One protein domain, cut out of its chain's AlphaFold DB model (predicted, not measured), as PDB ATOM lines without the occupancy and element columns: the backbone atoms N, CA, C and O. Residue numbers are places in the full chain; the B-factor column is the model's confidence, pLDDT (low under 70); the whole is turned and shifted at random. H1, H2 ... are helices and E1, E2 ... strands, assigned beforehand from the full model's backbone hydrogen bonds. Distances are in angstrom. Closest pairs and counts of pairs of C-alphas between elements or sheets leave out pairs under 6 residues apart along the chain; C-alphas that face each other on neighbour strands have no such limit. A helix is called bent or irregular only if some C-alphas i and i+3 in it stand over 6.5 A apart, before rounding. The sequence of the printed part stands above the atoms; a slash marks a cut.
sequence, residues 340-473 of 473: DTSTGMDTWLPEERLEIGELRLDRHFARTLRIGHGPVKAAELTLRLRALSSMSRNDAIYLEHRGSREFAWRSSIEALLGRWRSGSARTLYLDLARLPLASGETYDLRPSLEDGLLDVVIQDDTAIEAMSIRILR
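AT A GLANCE: This is residues 340 to 473 of the 473 residues of an uncharacterized protein of Planctomycetes bacterium Poly30 (UniProt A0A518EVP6). Two twisted sheets, E1 E6 E3 E4 and E5 E2 E7, stand partly face to face as a loose sandwich, and the chain crosses between them several times. H1 sits over the outside of the first sheet near E1, H2 joins E4 toward E5, and H3 sits at one end, just before E6. The printed part has 134 residues, with named elements in the order H1 E1 E2 E3 E4 H2 E5 H3 E6 E7; both sheets are antiparallel. It is mostly strand, though only 65 of the 134 residues are in named elements. The whole is compact, with a radius of gyration of the C-alphas of 14.2 A and spans of 40 by 33 by 25 A.

IN THESE COORDINATES: Start at Asp 340 and find H1 at residues 345 to 348, where C-alpha 345 is at (7.230, -29.257, -24.749). Next come E1, residues 365 to 370, and E2, residues 378 to 387, 28.6 A long. E3 is residues 396 to 401, E4 407 to 412, H2 413 to 417 and E5 425 to 431, 19.9 A long. H3, residues 448 to 451, is only just irregular: C-alphas 448 and 451 are 6.8 A apart. E6 is residues 453 to 458; E7, residues 462 to 472, is 28.5 A long, bends by 70 degrees at residue 465 and ends at C-alpha 472 at (25.837, -41.312, -35.264).

HOW THE PARTS SIT: In the sheet E1 E6 E3 E4, look for N 367 and O 456 of E1 and E6, 2.9 A apart. E6 and E3 have N 398 and O 457 at 2.8 A; the hairpin E3 and E4 has N 397 and O 411 at 2.9 A. H1 only grazes this sheet; its closest C-alphas to E1 are those of Met 345 and Arg 367, 6.5 A apart. H3 only grazes it too. In the other sheet, E5 and E2 have N 383 and O 428 at 2.9 A, and E2 and E7 have N 382 and O 468 at 2.8 A. Between the sheets, the closest C-alphas of E1 and E7 are those of Phe 365 and Ile 464, 7.7 A apart, while E4 and E5 are apart. H2 only grazes both sheets. Its one O i to N i+4 pair is within hydrogen-bond range; H1 and H3 are too short for such a pair.

THE WHOLE: The C-alphas of Gly 374 and Ser 390 are the two farthest apart, 40.7 A. The printed part has no cut and ends at the chain's last residue, 473. The links H1 to E1 and E5 to H3 are long, 16 residues each. The model's confidence is under 70 at residues 340 to 354.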
ATOM      1  N   ASP A 340      11.291 -28.203 -33.185       52.16
ATOM      2  CA  ASP A 340       9.938 -28.720 -33.347       52.16
ATOM      3  C   ASP A 340       8.972 -27.969 -32.432       52.16
ATOM      4  O   ASP A 340       8.902 -28.242 -31.236       52.16
ATOM      5  N   THR A 341       8.207 -27.037 -32.998       54.50
ATOM      6  CA  THR A 341       7.151 -26.331 -32.258       54.50
ATOM      7  C   THR A 341       5.813 -27.083 -32.241       54.50
ATOM      8  O   THR A 341       4.801 -26.586 -31.749       54.50
ATOM      9  N   SER A 342       5.744 -28.271 -32.853       49.03
ATOM     10  CA  SER A 342       4.506 -29.055 -32.974       49.03
ATOM     11  C   SER A 342       4.345 -30.121 -31.887       49.03
ATOM     12  O   SER A 342       3.259 -30.687 -31.744       49.03
ATOM     13  N   THR A 343       5.388 -30.381 -31.094       53.88
ATOM     14  CA  THR A 343       5.425 -31.476 -30.118       53.88
ATOM     15  C   THR A 343       5.500 -31.001 -28.665       53.88
ATOM     16  O   THR A 343       6.199 -30.052 -28.328       53.88
ATOM     17  N   GLY A 344       4.772 -31.723 -27.801       56.97
ATOM     18  CA  GLY A 344       4.966 -31.906 -26.353       56.97
ATOM     19  C   GLY A 344       5.356 -30.694 -25.505       56.97
ATOM     20  O   GLY A 344       4.531 -30.159 -24.758       56.97
ATOM     21  N   MET A 345       6.626 -30.299 -25.581       69.38
ATOM     22  CA  MET A 345       7.230 -29.257 -24.749       69.38
ATOM     23  C   MET A 345       6.570 -27.895 -24.930       69.38
ATOM     24  O   MET A 345       6.423 -27.149 -23.957       69.38
ATOM     25  N   ASP A 346       6.060 -27.617 -26.131       60.69
ATOM     26  CA  ASP A 346       5.434 -26.338 -26.444       60.69
ATOM     27  C   ASP A 346       4.139 -26.068 -25.667       60.69
ATOM     28  O   ASP A 346       3.777 -24.914 -25.441       60.69
ATOM     29  N   THR A 347       3.489 -27.122 -25.174       60.00
ATOM     30  CA  THR A 347       2.278 -27.022 -24.343       60.00
ATOM     31  C   THR A 347       2.549 -27.126 -22.845       60.00
ATOM     32  O   THR A 347       1.677 -26.801 -22.041       60.00
ATOM     33  N   TRP A 348       3.744 -27.577 -22.452       63.84
ATOM     34  CA  TRP A 348       4.061 -27.901 -21.061       63.84
ATOM     35  C   TRP A 348       4.439 -26.666 -20.232       63.84
ATOM     36  O   TRP A 348       4.073 -26.592 -19.059       63.84
ATOM     37  N   LEU A 349       5.101 -25.677 -20.842       64.88
ATOM     38  CA  LEU A 349       5.453 -24.405 -20.200       64.88
ATOM     39  C   LEU A 349       5.208 -23.225 -21.161       64.88
ATOM     40  O   LEU A 349       6.087 -22.879 -21.955       64.88
ATOM     41  N   PRO A 350       3.994 -22.645 -21.171       56.03
ATOM     42  CA  PRO A 350       3.641 -21.561 -22.090       56.03
ATOM     43  C   PRO A 350       4.219 -20.191 -21.696       56.03
ATOM     44  O   PRO A 350       4.221 -19.282 -22.522       56.03
ATOM     45  N   GLU A 351       4.706 -20.021 -20.467       54.91
ATOM     46  CA  GLU A 351       5.139 -18.721 -19.943       54.91
ATOM     47  C   GLU A 351       6.670 -18.631 -19.860       54.91
ATOM     48  O   GLU A 351       7.320 -19.527 -19.336       54.91
ATOM     49  N   GLU A 352       7.228 -17.535 -20.383       57.81
ATOM     50  CA  GLU A 352       8.602 -17.064 -20.138       57.81
ATOM     51  C   GLU A 352       9.753 -18.009 -20.526       57.81
ATOM     52  O   GLU A 352      10.622 -18.344 -19.722       57.81
ATOM     53  N   ARG A 353       9.802 -18.376 -21.811       67.00
ATOM     54  CA  ARG A 353      10.933 -19.118 -22.382       67.00
ATOM     55  C   ARG A 353      12.122 -18.218 -22.678       67.00
ATOM     56  O   ARG A 353      11.948 -17.077 -23.102       67.00
ATOM     57  N   LEU A 354      13.303 -18.786 -22.486       66.56
ATOM     58  CA  LEU A 354      14.575 -18.232 -22.919       66.56
ATOM     59  C   LEU A 354      14.890 -18.702 -24.349       66.56
ATOM     60  O   LEU A 354      14.735 -19.886 -24.660       66.56
ATOM     61  N   GLU A 355      15.333 -17.792 -25.211       79.00
ATOM     62  CA  GLU A 355      15.956 -18.124 -26.498       79.00
ATOM     63  C   GLU A 355      17.457 -18.407 -26.337       79.00
ATOM     64  O   GLU A 355      18.099 -17.973 -25.379       79.00
ATOM     65  N   ILE A 356      18.062 -19.115 -27.295       75.88
ATOM     66  CA  ILE A 356      19.527 -19.254 -27.314       75.88
ATOM     67  C   ILE A 356      20.153 -17.872 -27.520       75.88
ATOM     68  O   ILE A 356      19.753 -17.121 -28.404       75.88
ATOM     69  N   GLY A 357      21.136 -17.545 -26.685       71.62
ATOM     70  CA  GLY A 357      21.793 -16.243 -26.630       71.62
ATOM     71  C   GLY A 357      21.073 -15.210 -25.759       71.62
ATOM     72  O   GLY A 357      21.647 -14.156 -25.483       71.62
ATOM     73  N   GLU A 358      19.857 -15.486 -25.280       74.69
ATOM     74  CA  GLU A 358      19.138 -14.585 -24.380       74.69
ATOM     75  C   GLU A 358      19.660 -14.713 -22.936       74.69
ATOM     76  O   GLU A 358      19.921 -15.803 -22.428       74.69
ATOM     77  N   LEU A 359      19.829 -13.571 -22.261       80.75
ATOM     78  CA  LEU A 359      20.351 -13.475 -20.893       80.75
ATOM     79  C   LEU A 359      19.264 -12.919 -19.959       80.75
ATOM     80  O   LEU A 359      19.293 -11.742 -19.600       80.75
ATOM     81  N   ARG A 360      18.282 -13.749 -19.587       80.81
ATOM     82  CA  ARG A 360      17.196 -13.372 -18.666       80.81
ATOM     83  C   ARG A 360      17.106 -14.295 -17.453       80.81
ATOM     84  O   ARG A 360      17.154 -15.509 -17.598       80.81
ATOM     85  N   LEU A 361      16.962 -13.683 -16.278       83.00
ATOM     86  CA  LEU A 361      16.721 -14.360 -15.000       83.00
ATOM     87  C   LEU A 361      15.294 -14.893 -14.908       83.00
ATOM     88  O   LEU A 361      14.421 -14.408 -15.628       83.00
ATOM     89  N   ASP A 362      15.077 -15.862 -14.017       80.31
ATOM     90  CA  ASP A 362      13.755 -16.426 -13.707       80.31
ATOM     91  C   ASP A 362      13.011 -17.004 -14.936       80.31
ATOM     92  O   ASP A 362      11.783 -17.112 -14.962       80.31
ATOM     93  N   ARG A 363      13.759 -17.390 -15.982       84.62
ATOM     94  CA  ARG A 363      13.239 -17.978 -17.226       84.62
ATOM     95  C   ARG A 363      13.898 -19.300 -17.541       84.62
ATOM     96  O   ARG A 363      15.118 -19.408 -17.509       84.62
ATOM     97  N   HIS A 364      13.095 -20.281 -17.923       86.94
ATOM     98  CA  HIS A 364      13.599 -21.588 -18.322       86.94
ATOM     99  C   HIS A 364      13.808 -21.650 -19.835       86.94
ATOM    100  O   HIS A 364      13.093 -21.030 -20.628       86.94
ATOM    101  N   PHE A 365      14.754 -22.475 -20.259       89.56
ATOM    102  CA  PHE A 365      14.846 -22.907 -21.643       89.56
ATOM    103  C   PHE A 365      14.091 -24.224 -21.802       89.56
ATOM    104  O   PHE A 365      14.304 -25.145 -21.020       89.56
ATOM    105  N   ALA A 366      13.234 -24.338 -22.814       90.00
ATOM    106  CA  ALA A 366      12.556 -25.585 -23.157       90.00
ATOM    107  C   ALA A 366      12.403 -25.700 -24.677       90.00
ATOM    108  O   ALA A 366      11.771 -24.839 -25.306       90.00
ATOM    109  N   ARG A 367      12.992 -26.746 -25.268       87.69
ATOM    110  CA  ARG A 367      12.965 -27.009 -26.716       87.69
ATOM    111  C   ARG A 367      12.947 -28.501 -27.026       87.69
ATOM    112  O   ARG A 367      13.639 -29.269 -26.364       87.69
ATOM    113  N   THR A 368      12.234 -28.872 -28.085       89.31
ATOM    114  CA  THR A 368      12.358 -30.179 -28.740       89.31
ATOM    115  C   THR A 368      13.224 -30.033 -29.993       89.31
ATOM    116  O   THR A 368      12.972 -29.172 -30.837       89.31
ATOM    117  N   LEU A 369      14.259 -30.864 -30.113       87.50
ATOM    118  CA  LEU A 369      15.185 -30.896 -31.244       87.50
ATOM    119  C   LEU A 369      14.849 -32.061 -32.172       87.50
ATOM    120  O   LEU A 369      14.729 -33.195 -31.711       87.50
ATOM    121  N   ARG A 370      14.773 -31.812 -33.484       84.19
ATOM    122  CA  ARG A 370      14.647 -32.885 -34.481       84.19
ATOM    123  C   ARG A 370      16.016 -33.442 -34.851       84.19
ATOM    124  O   ARG A 370      16.858 -32.739 -35.401       84.19
ATOM    125  N   ILE A 371      16.214 -34.734 -34.605       85.06
ATOM    126  CA  ILE A 371      17.480 -35.453 -34.826       85.06
ATOM    127  C   ILE A 371      17.350 -36.646 -35.798       85.06
ATOM    128  O   ILE A 371      18.294 -37.423 -35.992       85.06
ATOM    129  N   GLY A 372      16.181 -36.776 -36.439       81.81
ATOM    130  CA  GLY A 372      15.843 -37.797 -37.444       81.81
ATOM    131  C   GLY A 372      15.545 -39.169 -36.835       81.81
ATOM    132  O   GLY A 372      16.036 -39.466 -35.766       81.81
ATOM    133  N   HIS A 373      14.756 -40.028 -37.479       87.88
ATOM    134  CA  HIS A 373      14.341 -41.318 -36.898       87.88
ATOM    135  C   HIS A 373      15.400 -42.436 -36.994       87.88
ATOM    136  O   HIS A 373      16.257 -42.428 -37.882       87.88
ATOM    137  N   GLY A 374      15.268 -43.455 -36.135       88.44
ATOM    138  CA  GLY A 374      15.938 -44.758 -36.252       88.44
ATOM    139  C   GLY A 374      16.904 -45.091 -35.108       88.44
ATOM    140  O   GLY A 374      17.022 -44.325 -34.155       88.44
ATOM    141  N   PRO A 375      17.660 -46.198 -35.200       90.38
ATOM    142  CA  PRO A 375      18.640 -46.566 -34.177       90.38
ATOM    143  C   PRO A 375      19.763 -45.528 -34.042       90.38
ATOM    144  O   PRO A 375      20.242 -44.986 -35.044       90.38
ATOM    145  N   VAL A 376      20.201 -45.269 -32.808       89.06
ATOM    146  CA  VAL A 376      21.284 -44.326 -32.480       89.06
ATOM    147  C   VAL A 376      22.486 -45.093 -31.922       89.06
ATOM    148  O   VAL A 376      22.430 -45.664 -30.836       89.06
ATOM    149  N   LYS A 377      23.610 -45.095 -32.650       86.81
ATOM    150  CA  LYS A 377      24.868 -45.730 -32.216       86.81
ATOM    151  C   LYS A 377      25.642 -44.866 -31.233       86.81
ATOM    152  O   LYS A 377      26.191 -45.395 -30.271       86.81
ATOM    153  N   ALA A 378      25.698 -43.558 -31.457       85.69
ATOM    154  CA  ALA A 378      26.310 -42.604 -30.537       85.69
ATOM    155  C   ALA A 378      25.579 -41.264 -30.610       85.69
ATOM    156  O   ALA A 378      25.077 -40.893 -31.671       85.69
ATOM    157  N   ALA A 379      25.522 -40.552 -29.491       89.44
ATOM    158  CA  ALA A 379      24.896 -39.246 -29.419       89.44
ATOM    159  C   ALA A 379      25.576 -38.394 -28.348       89.44
ATOM    160  O   ALA A 379      25.796 -38.861 -27.233       89.44
ATOM    161  N   GLU A 380      25.903 -37.155 -28.696       94.25
ATOM    162  CA  GLU A 380      26.563 -36.202 -27.809       94.25
ATOM    163  C   GLU A 380      25.858 -34.850 -27.892       94.25
ATOM    164  O   GLU A 380      25.695 -34.298 -28.982       94.25
ATOM    165  N   LEU A 381      25.451 -34.318 -26.741       95.31
ATOM    166  CA  LEU A 381      24.889 -32.977 -26.608       95.31
ATOM    167  C   LEU A 381      25.953 -32.050 -26.017       95.31
ATOM    168  O   LEU A 381      26.483 -32.309 -24.938       95.31
ATOM    169  N   THR A 382      26.253 -30.962 -26.720       91.62
ATOM    170  CA  THR A 382      27.148 -29.902 -26.250       91.62
ATOM    171  C   THR A 382      26.326 -28.668 -25.911       91.62
ATOM    172  O   THR A 382      25.544 -28.193 -26.734       91.62
ATOM    173  N   LEU A 383      26.509 -28.150 -24.699       93.44
ATOM    174  CA  LEU A 383      25.817 -26.973 -24.183       93.44
ATOM    175  C   LEU A 383      26.844 -25.967 -23.686       93.44
ATOM    176  O   LEU A 383      27.681 -26.303 -22.853       93.44
ATOM    177  N   ARG A 384      26.759 -24.721 -24.137       92.56
ATOM    178  CA  ARG A 384      27.490 -23.604 -23.544       92.56
ATOM    179  C   ARG A 384      26.522 -22.812 -22.680       92.56
ATOM    180  O   ARG A 384      25.606 -22.177 -23.191       92.56
ATOM    181  N   LEU A 385      26.716 -22.895 -21.373       94.75
ATOM    182  CA  LEU A 385      25.804 -22.371 -20.365       94.75
ATOM    183  C   LEU A 385      26.449 -21.209 -19.619       94.75
ATOM    184  O   LEU A 385      27.654 -21.243 -19.357       94.75
ATOM    185  N   ARG A 386      25.648 -20.220 -19.222       93.69
ATOM    186  CA  ARG A 386      26.071 -19.123 -18.349       93.69
ATOM    187  C   ARG A 386      25.156 -19.035 -17.135       93.69
ATOM    188  O   ARG A 386      23.953 -18.851 -17.281       93.69
ATOM    189  N   ALA A 387      25.747 -19.092 -15.945       94.31
ATOM    190  CA  ALA A 387      25.030 -18.812 -14.706       94.31
ATOM    191  C   ALA A 387      24.692 -17.318 -14.649       94.31
ATOM    192  O   ALA A 387      25.598 -16.484 -14.640       94.31
ATOM    193  N   LEU A 388      23.414 -16.964 -14.609       90.56
ATOM    194  CA  LEU A 388      22.983 -15.569 -14.571       90.56
ATOM    195  C   LEU A 388      22.921 -15.023 -13.141       90.56
ATOM    196  O   LEU A 388      23.140 -13.835 -12.929       90.56
ATOM    197  N   SER A 389      22.738 -15.880 -12.135       91.25
ATOM    198  CA  SER A 389      22.646 -15.477 -10.730       91.25
ATOM    199  C   SER A 389      23.440 -16.412  -9.812       91.25
ATOM    200  O   SER A 389      24.115 -17.353 -10.236       91.25
ATOM    201  N   SER A 390      23.447 -16.125  -8.507       87.81
ATOM    202  CA  SER A 390      23.957 -17.084  -7.519       87.81
ATOM    203  C   SER A 390      23.012 -18.263  -7.297       87.81
ATOM    204  O   SER A 390      23.448 -19.272  -6.737       87.81
ATOM    205  N   MET A 391      21.745 -18.106  -7.683       89.25
ATOM    206  CA  MET A 391      20.726 -19.139  -7.581       89.25
ATOM    207  C   MET A 391      20.932 -20.213  -8.643       89.25
ATOM    208  O   MET A 391      20.687 -21.355  -8.293       89.25
ATOM    209  N   SER A 392      21.616 -19.923  -9.768       88.06
ATOM    210  CA  SER A 392      21.937 -20.889 -10.841       88.06
ATOM    211  C   SER A 392      22.603 -22.209 -10.399       88.06
ATOM    212  O   SER A 392      22.857 -23.127 -11.175       88.06
ATOM    213  N   ARG A 393      23.026 -22.296  -9.136       87.44
ATOM    214  CA  ARG A 393      23.556 -23.506  -8.497       87.44
ATOM    215  C   ARG A 393      22.489 -24.570  -8.243       87.44
ATOM    216  O   ARG A 393      22.850 -25.739  -8.136       87.44
ATOM    217  N   ASN A 394      21.222 -24.185  -8.094       89.38
ATOM    218  CA  ASN A 394      20.128 -25.134  -7.895       89.38
ATOM    219  C   ASN A 394      19.436 -25.545  -9.206       89.38
ATOM    220  O   ASN A 394      18.615 -26.462  -9.165       89.38
ATOM    221  N   ASP A 395      19.818 -24.951 -10.335       94.75
ATOM    222  CA  ASP A 395      19.297 -25.278 -11.659       94.75
ATOM    223  C   ASP A 395      19.662 -26.701 -12.077       94.75
ATOM    224  O   ASP A 395      20.717 -27.257 -11.730       94.75
ATOM    225  N   ALA A 396      18.797 -27.281 -12.899       96.00
ATOM    226  CA  ALA A 396      18.982 -28.583 -13.501       96.00
ATOM    227  C   ALA A 396      18.758 -28.569 -15.014       96.00
ATOM    228  O   ALA A 396      18.028 -27.745 -15.565       96.00
ATOM    229  N   ILE A 397      19.385 -29.548 -15.662       96.62
ATOM    230  CA  ILE A 397      19.104 -29.943 -17.040       96.62
ATOM    231  C   ILE A 397      18.208 -31.172 -16.977       96.62
ATOM    232  O   ILE A 397      18.495 -32.118 -16.237       96.62
ATOM    233  N   TYR A 398      17.154 -31.170 -17.782       96.38
ATOM    234  CA  TYR A 398      16.262 -32.297 -17.988       96.38
ATOM    235  C   TYR A 398      16.286 -32.675 -19.459       96.38
ATOM    236  O   TYR A 398      16.258 -31.803 -20.327       96.38
ATOM    237  N   LEU A 399      16.331 -33.975 -19.720       96.81
ATOM    238  CA  LEU A 399      16.334 -34.523 -21.066       96.81
ATOM    239  C   LEU A 399      15.191 -35.519 -21.219       96.81
ATOM    240  O   LEU A 399      14.955 -36.330 -20.315       96.81
ATOM    241  N   GLU A 400      14.554 -35.465 -22.389       95.00
ATOM    242  CA  GLU A 400      13.535 -36.396 -22.876       95.00
ATOM    243  C   GLU A 400      12.269 -36.436 -22.011       95.00
ATOM    244  O   GLU A 400      12.200 -37.131 -20.990       95.00
ATOM    245  N   HIS A 401      11.251 -35.675 -22.408       91.75
ATOM    246  CA  HIS A 401      10.021 -35.529 -21.644       91.75
ATOM    247  C   HIS A 401       9.072 -36.701 -21.912       91.75
ATOM    248  O   HIS A 401       8.679 -36.988 -23.036       91.75
ATOM    249  N   ARG A 402       8.635 -37.371 -20.846       88.31
ATOM    250  CA  ARG A 402       7.802 -38.584 -20.901       88.31
ATOM    251  C   ARG A 402       6.326 -38.334 -20.587       88.31
ATOM    252  O   ARG A 402       5.576 -39.278 -20.347       88.31
ATOM    253  N   GLY A 403       5.888 -37.074 -20.575       80.81
ATOM    254  CA  GLY A 403       4.557 -36.676 -20.105       80.81
ATOM    255  C   GLY A 403       4.601 -36.106 -18.687       80.81
ATOM    256  O   GLY A 403       5.672 -35.776 -18.210       80.81
ATOM    257  N   SER A 404       3.439 -35.958 -18.031       70.56
ATOM    258  CA  SER A 404       3.122 -35.133 -16.836       70.56
ATOM    259  C   SER A 404       4.239 -34.814 -15.809       70.56
ATOM    260  O   SER A 404       4.072 -35.082 -14.618       70.56
ATOM    261  N   ARG A 405       5.305 -34.121 -16.242       75.12
ATOM    262  CA  ARG A 405       6.531 -33.746 -15.503       75.12
ATOM    263  C   ARG A 405       7.571 -34.852 -15.287       75.12
ATOM    264  O   ARG A 405       8.442 -34.704 -14.428       75.12
ATOM    265  N   GLU A 406       7.508 -35.936 -16.044       88.56
ATOM    266  CA  GLU A 406       8.532 -36.976 -16.017       88.56
ATOM    267  C   GLU A 406       9.550 -36.744 -17.129       88.56
ATOM    268  O   GLU A 406       9.191 -36.457 -18.268       88.56
ATOM    269  N   PHE A 407      10.824 -36.895 -16.788       93.75
ATOM    270  CA  PHE A 407      11.929 -36.854 -17.737       93.75
ATOM    271  C   PHE A 407      12.695 -38.162 -17.647       93.75
ATOM    272  O   PHE A 407      12.841 -38.716 -16.553       93.75
ATOM    273  N   ALA A 408      13.187 -38.657 -18.780       95.69
ATOM    274  CA  ALA A 408      14.028 -39.849 -18.795       95.69
ATOM    275  C   ALA A 408      15.291 -39.635 -17.960       95.69
ATOM    276  O   ALA A 408      15.745 -40.547 -17.268       95.69
ATOM    277  N   TRP A 409      15.837 -38.418 -18.018       97.62
ATOM    278  CA  TRP A 409      17.032 -38.050 -17.288       97.62
ATOM    279  C   TRP A 409      16.973 -36.609 -16.777       97.62
ATOM    280  O   TRP A 409      16.400 -35.721 -17.406       97.62
ATOM    281  N   ARG A 410      17.599 -36.381 -15.621       96.81
ATOM    282  CA  ARG A 410      17.841 -35.048 -15.068       96.81
ATOM    283  C   ARG A 410      19.119 -35.028 -14.240       96.81
ATOM    284  O   ARG A 410      19.429 -36.017 -13.572       96.81
ATOM    285  N   SER A 411      19.789 -33.885 -14.189       96.81
ATOM    286  CA  SER A 411      20.883 -33.638 -13.246       96.81
ATOM    287  C   SER A 411      20.983 -32.156 -12.912       96.81
ATOM    288  O   SER A 411      20.691 -31.315 -13.760       96.81
ATOM    289  N   SER A 412      21.423 -31.833 -11.692       95.31
ATOM    290  CA  SER A 412      21.755 -30.445 -11.371       95.31
ATOM    291  C   SER A 412      22.980 -30.007 -12.165       95.31
ATOM    292  O   SER A 412      23.913 -30.789 -12.383       95.31
ATOM    293  N   ILE A 413      22.994 -28.750 -12.591       95.12
ATOM    294  CA  ILE A 413      24.101 -28.216 -13.382       95.12
ATOM    295  C   ILE A 413      25.377 -28.153 -12.538       95.12
ATOM    296  O   ILE A 413      26.453 -28.505 -13.021       95.12
ATOM    297  N   GLU A 414      25.258 -27.832 -11.245       93.56
ATOM    298  CA  GLU A 414      26.384 -27.876 -10.305       93.56
ATOM    299  C   GLU A 414      26.983 -29.289 -10.171       93.56
ATOM    300  O   GLU A 414      28.197 -29.419 -10.025       93.56
ATOM    301  N   ALA A 415      26.189 -30.362 -10.260       93.31
ATOM    302  CA  ALA A 415      26.738 -31.722 -10.221       93.31
ATOM    303  C   ALA A 415      27.558 -32.059 -11.477       93.31
ATOM    304  O   ALA A 415      28.507 -32.835 -11.395       93.31
ATOM    305  N   LEU A 416      27.209 -31.470 -12.625       94.38
ATOM    306  CA  LEU A 416      27.871 -31.721 -13.908       94.38
ATOM    307  C   LEU A 416      29.120 -30.853 -14.102       94.38
ATOM    308  O   LEU A 416      30.138 -31.328 -14.597       94.38
ATOM    309  N   LEU A 417      29.042 -29.578 -13.720       92.69
ATOM    310  CA  LEU A 417      30.097 -28.583 -13.946       92.69
ATOM    311  C   LEU A 417      30.939 -28.290 -12.700       92.69
ATOM    312  O   LEU A 417      31.937 -27.568 -12.772       92.69
ATOM    313  N   GLY A 418      30.538 -28.826 -11.548       90.56
ATOM    314  CA  GLY A 418      31.026 -28.382 -10.253       90.56
ATOM    315  C   GLY A 418      30.506 -26.987  -9.904       90.56
ATOM    316  O   GLY A 418      29.617 -26.423 -10.542       90.56
ATOM    317  N   ARG A 419      31.098 -26.391  -8.865       86.38
ATOM    318  CA  ARG A 419      30.753 -25.031  -8.439       86.38
ATOM    319  C   ARG A 419      31.002 -24.027  -9.558       86.38
ATOM    320  O   ARG A 419      32.148 -23.671  -9.835       86.38
ATOM    321  N   TRP A 420      29.923 -23.476 -10.092       87.81
ATOM    322  CA  TRP A 420      29.949 -22.332 -10.993       87.81
ATOM    323  C   TRP A 420      29.383 -21.072 -10.319       87.81
ATOM    324  O   TRP A 420      28.630 -21.137  -9.341       87.81
ATOM    325  N   ARG A 421      29.865 -19.899 -10.735       88.19
ATOM    326  CA  ARG A 421      29.521 -18.601 -10.127       88.19
ATOM    327  C   ARG A 421      28.648 -17.809 -11.093       88.19
ATOM    328  O   ARG A 421      28.804 -17.975 -12.298       88.19
ATOM    329  N   SER A 422      27.804 -16.923 -10.566       91.25
ATOM    330  CA  SER A 422      27.098 -15.924 -11.379       91.25
ATOM    331  C   SER A 422      28.072 -15.234 -12.344       91.25
ATOM    332  O   SER A 422      29.233 -15.007 -11.996       91.25
ATOM    333  N   GLY A 423      27.627 -15.015 -13.578       87.56
ATOM    334  CA  GLY A 423      28.401 -14.489 -14.697       87.56
ATOM    335  C   GLY A 423      29.290 -15.514 -15.408       87.56
ATOM    336  O   GLY A 423      29.691 -15.267 -16.546       87.56
ATOM    337  N   SER A 424      29.606 -16.664 -14.798       90.69
ATOM    338  CA  SER A 424      30.533 -17.628 -15.404       90.69
ATOM    339  C   SER A 424      29.882 -18.439 -16.524       90.69
ATOM    340  O   SER A 424      28.806 -19.005 -16.341       90.69
ATOM    341  N   ALA A 425      30.575 -18.517 -17.663       93.25
ATOM    342  CA  ALA A 425      30.227 -19.386 -18.779       93.25
ATOM    343  C   ALA A 425      31.061 -20.678 -18.757       93.25
ATOM    344  O   ALA A 425      32.255 -20.674 -18.407       93.25
ATOM    345  N   ARG A 426      30.432 -21.797 -19.114       94.00
ATOM    346  CA  ARG A 426      31.035 -23.134 -19.153       94.00
ATOM    347  C   ARG A 426      30.432 -23.961 -20.279       94.00
ATOM    348  O   ARG A 426      29.227 -23.916 -20.504       94.00
ATOM    349  N   THR A 427      31.274 -24.756 -20.929       92.31
ATOM    350  CA  THR A 427      30.830 -25.753 -21.904       92.31
ATOM    351  C   THR A 427      30.704 -27.110 -21.227       92.31
ATOM    352  O   THR A 427      31.635 -27.575 -20.568       92.31
ATOM    353  N   LEU A 428      29.543 -27.724 -21.391       95.38
ATOM    354  CA  LEU A 428      29.193 -29.052 -20.933       95.38
ATOM    355  C   LEU A 428      29.089 -29.983 -22.144       95.38
ATOM    356  O   LEU A 428      28.439 -29.645 -23.131       95.38
ATOM    357  N   TYR A 429      29.681 -31.169 -22.025       95.00
ATOM    358  CA  TYR A 429      29.577 -32.244 -23.006       95.00
ATOM    359  C   TYR A 429      28.871 -33.429 -22.353       95.00
ATOM    360  O   TYR A 429      29.333 -33.943 -21.332       95.00
ATOM    361  N   LEU A 430      27.746 -33.850 -22.924       97.38
ATOM    362  CA  LEU A 430      26.953 -34.973 -22.439       97.38
ATOM    363  C   LEU A 430      26.985 -36.107 -23.461       97.38
ATOM    364  O   LEU A 430      26.377 -36.001 -24.524       97.38
ATOM    365  N   ASP A 431      27.653 -37.208 -23.112       96.88
ATOM    366  CA  ASP A 431      27.512 -38.487 -23.815       96.88
ATOM    367  C   ASP A 431      26.148 -39.088 -23.455       96.88
ATOM    368  O   ASP A 431      25.939 -39.563 -22.333       96.88
ATOM    369  N   LEU A 432      25.209 -39.066 -24.404       97.50
ATOM    370  CA  LEU A 432      23.836 -39.516 -24.174       97.50
ATOM    371  C   LEU A 432      23.740 -41.041 -23.982       97.50
ATOM    372  O   LEU A 432      22.681 -41.535 -23.609       97.50
ATOM    373  N   ALA A 433      24.828 -41.795 -24.189       97.19
ATOM    374  CA  ALA A 433      24.913 -43.212 -23.835       97.19
ATOM    375  C   ALA A 433      25.332 -43.458 -22.374       97.19
ATOM    376  O   ALA A 433      25.252 -44.591 -21.893       97.19
ATOM    377  N   ARG A 434      25.868 -42.436 -21.693       96.88
ATOM    378  CA  ARG A 434      26.532 -42.556 -20.384       96.88
ATOM    379  C   ARG A 434      26.229 -41.368 -19.474       96.88
ATOM    380  O   ARG A 434      27.116 -40.844 -18.802       96.88
ATOM    381  N   LEU A 435      24.970 -40.948 -19.433       97.94
ATOM    382  CA  LEU A 435      24.561 -39.812 -18.619       97.94
ATOM    383  C   LEU A 435      24.707 -40.141 -17.127       97.94
ATOM    384  O   LEU A 435      24.187 -41.166 -16.688       97.94
ATOM    385  N   PRO A 436      25.380 -39.311 -16.318       96.19
ATOM    386  CA  PRO A 436      25.591 -39.619 -14.909       96.19
ATOM    387  C   PRO A 436      24.273 -39.577 -14.126       96.19
ATOM    388  O   PRO A 436      23.441 -38.692 -14.326       96.19
ATOM    389  N   LEU A 437      24.090 -40.524 -13.208       93.62
ATOM    390  CA  LEU A 437      23.012 -40.541 -12.222       93.62
ATOM    391  C   LEU A 437      23.556 -40.163 -10.841       93.62
ATOM    392  O   LEU A 437      24.723 -40.391 -10.528       93.62
ATOM    393  N   ALA A 438      22.685 -39.654  -9.966       88.50
ATOM    394  CA  ALA A 438      23.054 -39.325  -8.585       88.50
ATOM    395  C   ALA A 438      23.565 -40.542  -7.781       88.50
ATOM    396  O   ALA A 438      24.287 -40.371  -6.803       88.50
ATOM    397  N   SER A 439      23.213 -41.765  -8.197       90.88
ATOM    398  CA  SER A 439      23.726 -43.018  -7.628       90.88
ATOM    399  C   SER A 439      25.193 -43.305  -7.982       90.88
ATOM    400  O   SER A 439      25.784 -44.209  -7.398       90.88
ATOM    401  N   GLY A 440      25.781 -42.568  -8.932       90.06
ATOM    402  CA  GLY A 440      27.088 -42.863  -9.527       90.06
ATOM    403  C   GLY A 440      27.027 -43.847 -10.703       90.06
ATOM    404  O   GLY A 440      28.048 -44.099 -11.338       90.06
ATOM    405  N   GLU A 441      25.847 -44.388 -11.011       95.44
ATOM    406  CA  GLU A 441      25.603 -45.178 -12.220       95.44
ATOM    407  C   GLU A 441      25.418 -44.271 -13.446       95.44
ATOM    408  O   GLU A 441      25.351 -43.045 -13.334       95.44
ATOM    409  N   THR A 442      25.314 -44.875 -14.628       97.06
ATOM    410  CA  THR A 442      25.053 -44.160 -15.881       97.06
ATOM    411  C   THR A 442      23.720 -44.568 -16.497       97.06
ATOM    412  O   THR A 442      23.325 -45.729 -16.412       97.06
ATOM    413  N   TYR A 443      23.073 -43.633 -17.181       97.25
ATOM    414  CA  TYR A 443      21.842 -43.820 -17.936       97.25
ATOM    415  C   TYR A 443      22.104 -43.715 -19.444       97.25
ATOM    416  O   TYR A 443      22.797 -42.802 -19.893       97.25
ATOM    417  N   ASP A 444      21.538 -44.640 -20.220       97.94
ATOM    418  CA  ASP A 444      21.604 -44.639 -21.686       97.94
ATOM    419  C   ASP A 444      20.288 -44.104 -22.257       97.94
ATOM    420  O   ASP A 444      19.248 -44.760 -22.166       97.94
ATOM    421  N   LEU A 445      20.340 -42.901 -22.825       97.69
ATOM    422  CA  LEU A 445      19.187 -42.206 -23.393       97.69
ATOM    423  C   LEU A 445      18.941 -42.569 -24.863       97.69
ATOM    424  O   LEU A 445      17.848 -42.339 -25.370       97.69
ATOM    425  N   ARG A 446      19.918 -43.167 -25.559       96.69
ATOM    426  CA  ARG A 446      19.838 -43.438 -27.007       96.69
ATOM    427  C   ARG A 446      18.594 -44.223 -27.443       96.69
ATOM    428  O   ARG A 446      18.070 -43.874 -28.496       96.69
ATOM    429  N   PRO A 447      18.086 -45.221 -26.686       96.75
ATOM    430  CA  PRO A 447      16.858 -45.917 -27.070       96.75
ATOM    431  C   PRO A 447      15.622 -45.007 -27.117       96.75
ATOM    432  O   PRO A 447      14.699 -45.289 -27.870       96.75
ATOM    433  N   SER A 448      15.586 -43.929 -26.326       95.25
ATOM    434  CA  SER A 448      14.487 -42.956 -26.371       95.25
ATOM    435  C   SER A 448      14.557 -42.068 -27.616       95.25
ATOM    436  O   SER A 448      13.522 -41.736 -28.167       95.25
ATOM    437  N   LEU A 449      15.759 -41.819 -28.144       94.38
ATOM    438  CA  LEU A 449      16.006 -40.964 -29.315       94.38
ATOM    439  C   LEU A 449      15.663 -41.618 -30.670       94.38
ATOM    440  O   LEU A 449      15.943 -41.051 -31.732       94.38
ATOM    441  N   GLU A 450      15.132 -42.846 -30.672       92.62
ATOM    442  CA  GLU A 450      14.783 -43.553 -31.913       92.62
ATOM    443  C   GLU A 450      13.571 -42.942 -32.627       92.62
ATOM    444  O   GLU A 450      13.431 -43.071 -33.851       92.62
ATOM    445  N   ASP A 451      12.737 -42.219 -31.879       91.06
ATOM    446  CA  ASP A 451      11.634 -41.413 -32.395       91.06
ATOM    447  C   ASP A 451      12.106 -40.140 -33.118       91.06
ATOM    448  O   ASP A 451      11.303 -39.435 -33.717       91.06
ATOM    449  N   GLY A 452      13.413 -39.878 -33.116       88.62
ATOM    450  CA  GLY A 452      14.031 -38.763 -33.803       88.62
ATOM    451  C   GLY A 452      13.816 -37.401 -33.171       88.62
ATOM    452  O   GLY A 452      14.070 -36.397 -33.847       88.62
ATOM    453  N   LEU A 453      13.416 -37.370 -31.905       92.38
ATOM    454  CA  LEU A 453      13.274 -36.168 -31.107       92.38
ATOM    455  C   LEU A 453      14.246 -36.201 -29.920       92.38
ATOM    456  O   LEU A 453      14.750 -37.245 -29.511       92.38
ATOM    457  N   LEU A 454      14.561 -35.018 -29.404       93.75
ATOM    458  CA  LEU A 454      15.191 -34.844 -28.102       93.75
ATOM    459  C   LEU A 454      14.575 -33.625 -27.428       93.75
ATOM    460  O   LEU A 454      14.753 -32.503 -27.903       93.75
ATOM    461  N   ASP A 455      13.922 -33.829 -26.293       94.19
ATOM    462  CA  ASP A 455      13.477 -32.720 -25.453       94.19
ATOM    463  C   ASP A 455      14.598 -32.261 -24.522       94.19
ATOM    464  O   ASP A 455      15.236 -33.073 -23.848       94.19
ATOM    465  N   VAL A 456      14.807 -30.951 -24.440       94.19
ATOM    466  CA  VAL A 456      15.785 -30.314 -23.557       94.19
ATOM    467  C   VAL A 456      15.087 -29.245 -22.732       94.19
ATOM    468  O   VAL A 456      14.460 -28.339 -23.283       94.19
ATOM    469  N   VAL A 457      15.240 -29.325 -21.408       94.38
ATOM    470  CA  VAL A 457      14.845 -28.263 -20.475       94.38
ATOM    471  C   VAL A 457      16.027 -27.865 -19.623       94.38
ATOM    472  O   VAL A 457      16.713 -28.726 -19.075       94.38
ATOM    473  N   ILE A 458      16.225 -26.565 -19.462       94.69
ATOM    474  CA  ILE A 458      17.160 -26.004 -18.496       94.69
ATOM    475  C   ILE A 458      16.384 -25.054 -17.597       94.69
ATOM    476  O   ILE A 458      15.620 -24.221 -18.086       94.69
ATOM    477  N   GLN A 459      16.533 -25.248 -16.289       91.62
ATOM    478  CA  GLN A 459      15.864 -24.434 -15.281       91.62
ATOM    479  C   GLN A 459      16.325 -22.976 -15.278       91.62
ATOM    480  O   GLN A 459      17.345 -22.618 -15.869       91.62
ATOM    481  N   ASP A 460      15.482 -22.168 -14.647       80.38
ATOM    482  CA  ASP A 460      15.599 -20.730 -14.484       80.38
ATOM    483  C   ASP A 460      16.928 -20.304 -13.871       80.38
ATOM    484  O   ASP A 460      17.511 -21.051 -13.114       80.38
ATOM    485  N   ASP A 461      17.404 -19.108 -14.230       90.38
ATOM    486  CA  ASP A 461      18.715 -18.534 -13.878       90.38
ATOM    487  C   ASP A 461      19.942 -19.083 -14.615       90.38
ATOM    488  O   ASP A 461      21.062 -18.612 -14.377       90.38
ATOM    489  N   THR A 462      19.762 -19.969 -15.591       93.94
ATOM    490  CA  THR A 462      20.820 -20.365 -16.528       93.94
ATOM    491  C   THR A 462      20.492 -19.937 -17.954       93.94
ATOM    492  O   THR A 462      19.504 -20.369 -18.542       93.94
ATOM    493  N   ALA A 463      21.388 -19.156 -18.562       90.31
ATOM    494  CA  ALA A 463      21.337 -18.864 -19.990       90.31
ATOM    495  C   ALA A 463      22.021 -19.951 -20.821       90.31
ATOM    496  O   ALA A 463      23.041 -20.520 -20.415       90.31
ATOM    497  N   ILE A 464      21.511 -20.156 -22.035       90.06
ATOM    498  CA  ILE A 464      22.143 -20.987 -23.060       90.06
ATOM    499  C   ILE A 464      22.778 -20.071 -24.093       90.06
ATOM    500  O   ILE A 464      22.080 -19.438 -24.872       90.06
ATOM    501  N   GLU A 465      24.105 -20.009 -24.120       84.38
ATOM    502  CA  GLU A 465      24.836 -19.230 -25.124       84.38
ATOM    503  C   GLU A 465      24.932 -19.974 -26.456       84.38
ATOM    504  O   GLU A 465      24.883 -19.358 -27.514       84.38
ATOM    505  N   ALA A 466      25.086 -21.298 -26.406       80.38
ATOM    506  CA  ALA A 466      25.139 -22.148 -27.589       80.38
ATOM    507  C   ALA A 466      24.701 -23.575 -27.251       80.38
ATOM    508  O   ALA A 466      24.903 -24.057 -26.133       80.38
ATOM    509  N   MET A 467      24.141 -24.271 -28.236       89.38
ATOM    510  CA  MET A 467      23.768 -25.677 -28.128       89.38
ATOM    511  C   MET A 467      23.985 -26.373 -29.467       89.38
ATOM    512  O   MET A 467      23.608 -25.849 -30.511       89.38
ATOM    513  N   SER A 468      24.552 -27.575 -29.433       85.12
ATOM    514  CA  SER A 468      24.704 -28.424 -30.615       85.12
ATOM    515  C   SER A 468      24.590 -29.894 -30.245       85.12
ATOM    516  O   SER A 468      25.035 -30.302 -29.173       85.12
ATOM    517  N   ILE A 469      24.067 -30.708 -31.156       89.50
ATOM    518  CA  ILE A 469      23.958 -32.156 -30.986       89.50
ATOM    519  C   ILE A 469      24.639 -32.885 -32.140       89.50
ATOM    520  O   ILE A 469      24.499 -32.510 -33.302       89.50
ATOM    521  N   ARG A 470      25.372 -33.951 -31.815       82.50
ATOM    522  CA  ARG A 470      26.031 -34.828 -32.784       82.50
ATOM    523  C   ARG A 470      25.481 -36.240 -32.645       82.50
ATOM    524  O   ARG A 470      25.601 -36.836 -31.578       82.50
ATOM    525  N   ILE A 471      24.921 -36.785 -33.726       78.94
ATOM    526  CA  ILE A 471      24.320 -38.125 -33.769       78.94
ATOM    527  C   ILE A 471      25.049 -39.006 -34.788       78.94
ATOM    528  O   ILE A 471      25.270 -38.602 -35.927       78.94
ATOM    529  N   LEU A 472      25.366 -40.239 -34.392       79.25
ATOM    530  CA  LEU A 472      25.837 -41.312 -35.264       79.25
ATOM    531  C   LEU A 472      24.806 -42.444 -35.268       79.25
ATOM    532  O   LEU A 472      24.427 -42.934 -34.203       79.25
ATOM    533  N   ARG A 473      24.390 -42.887 -36.456       82.00
ATOM    534  CA  ARG A 473      23.384 -43.944 -36.660       82.00
ATOM    535  C   ARG A 473      23.979 -45.228 -37.211       82.00
ATOM    536  O   ARG A 473      25.013 -45.198 -37.917       82.00
TER     537      ARG A 473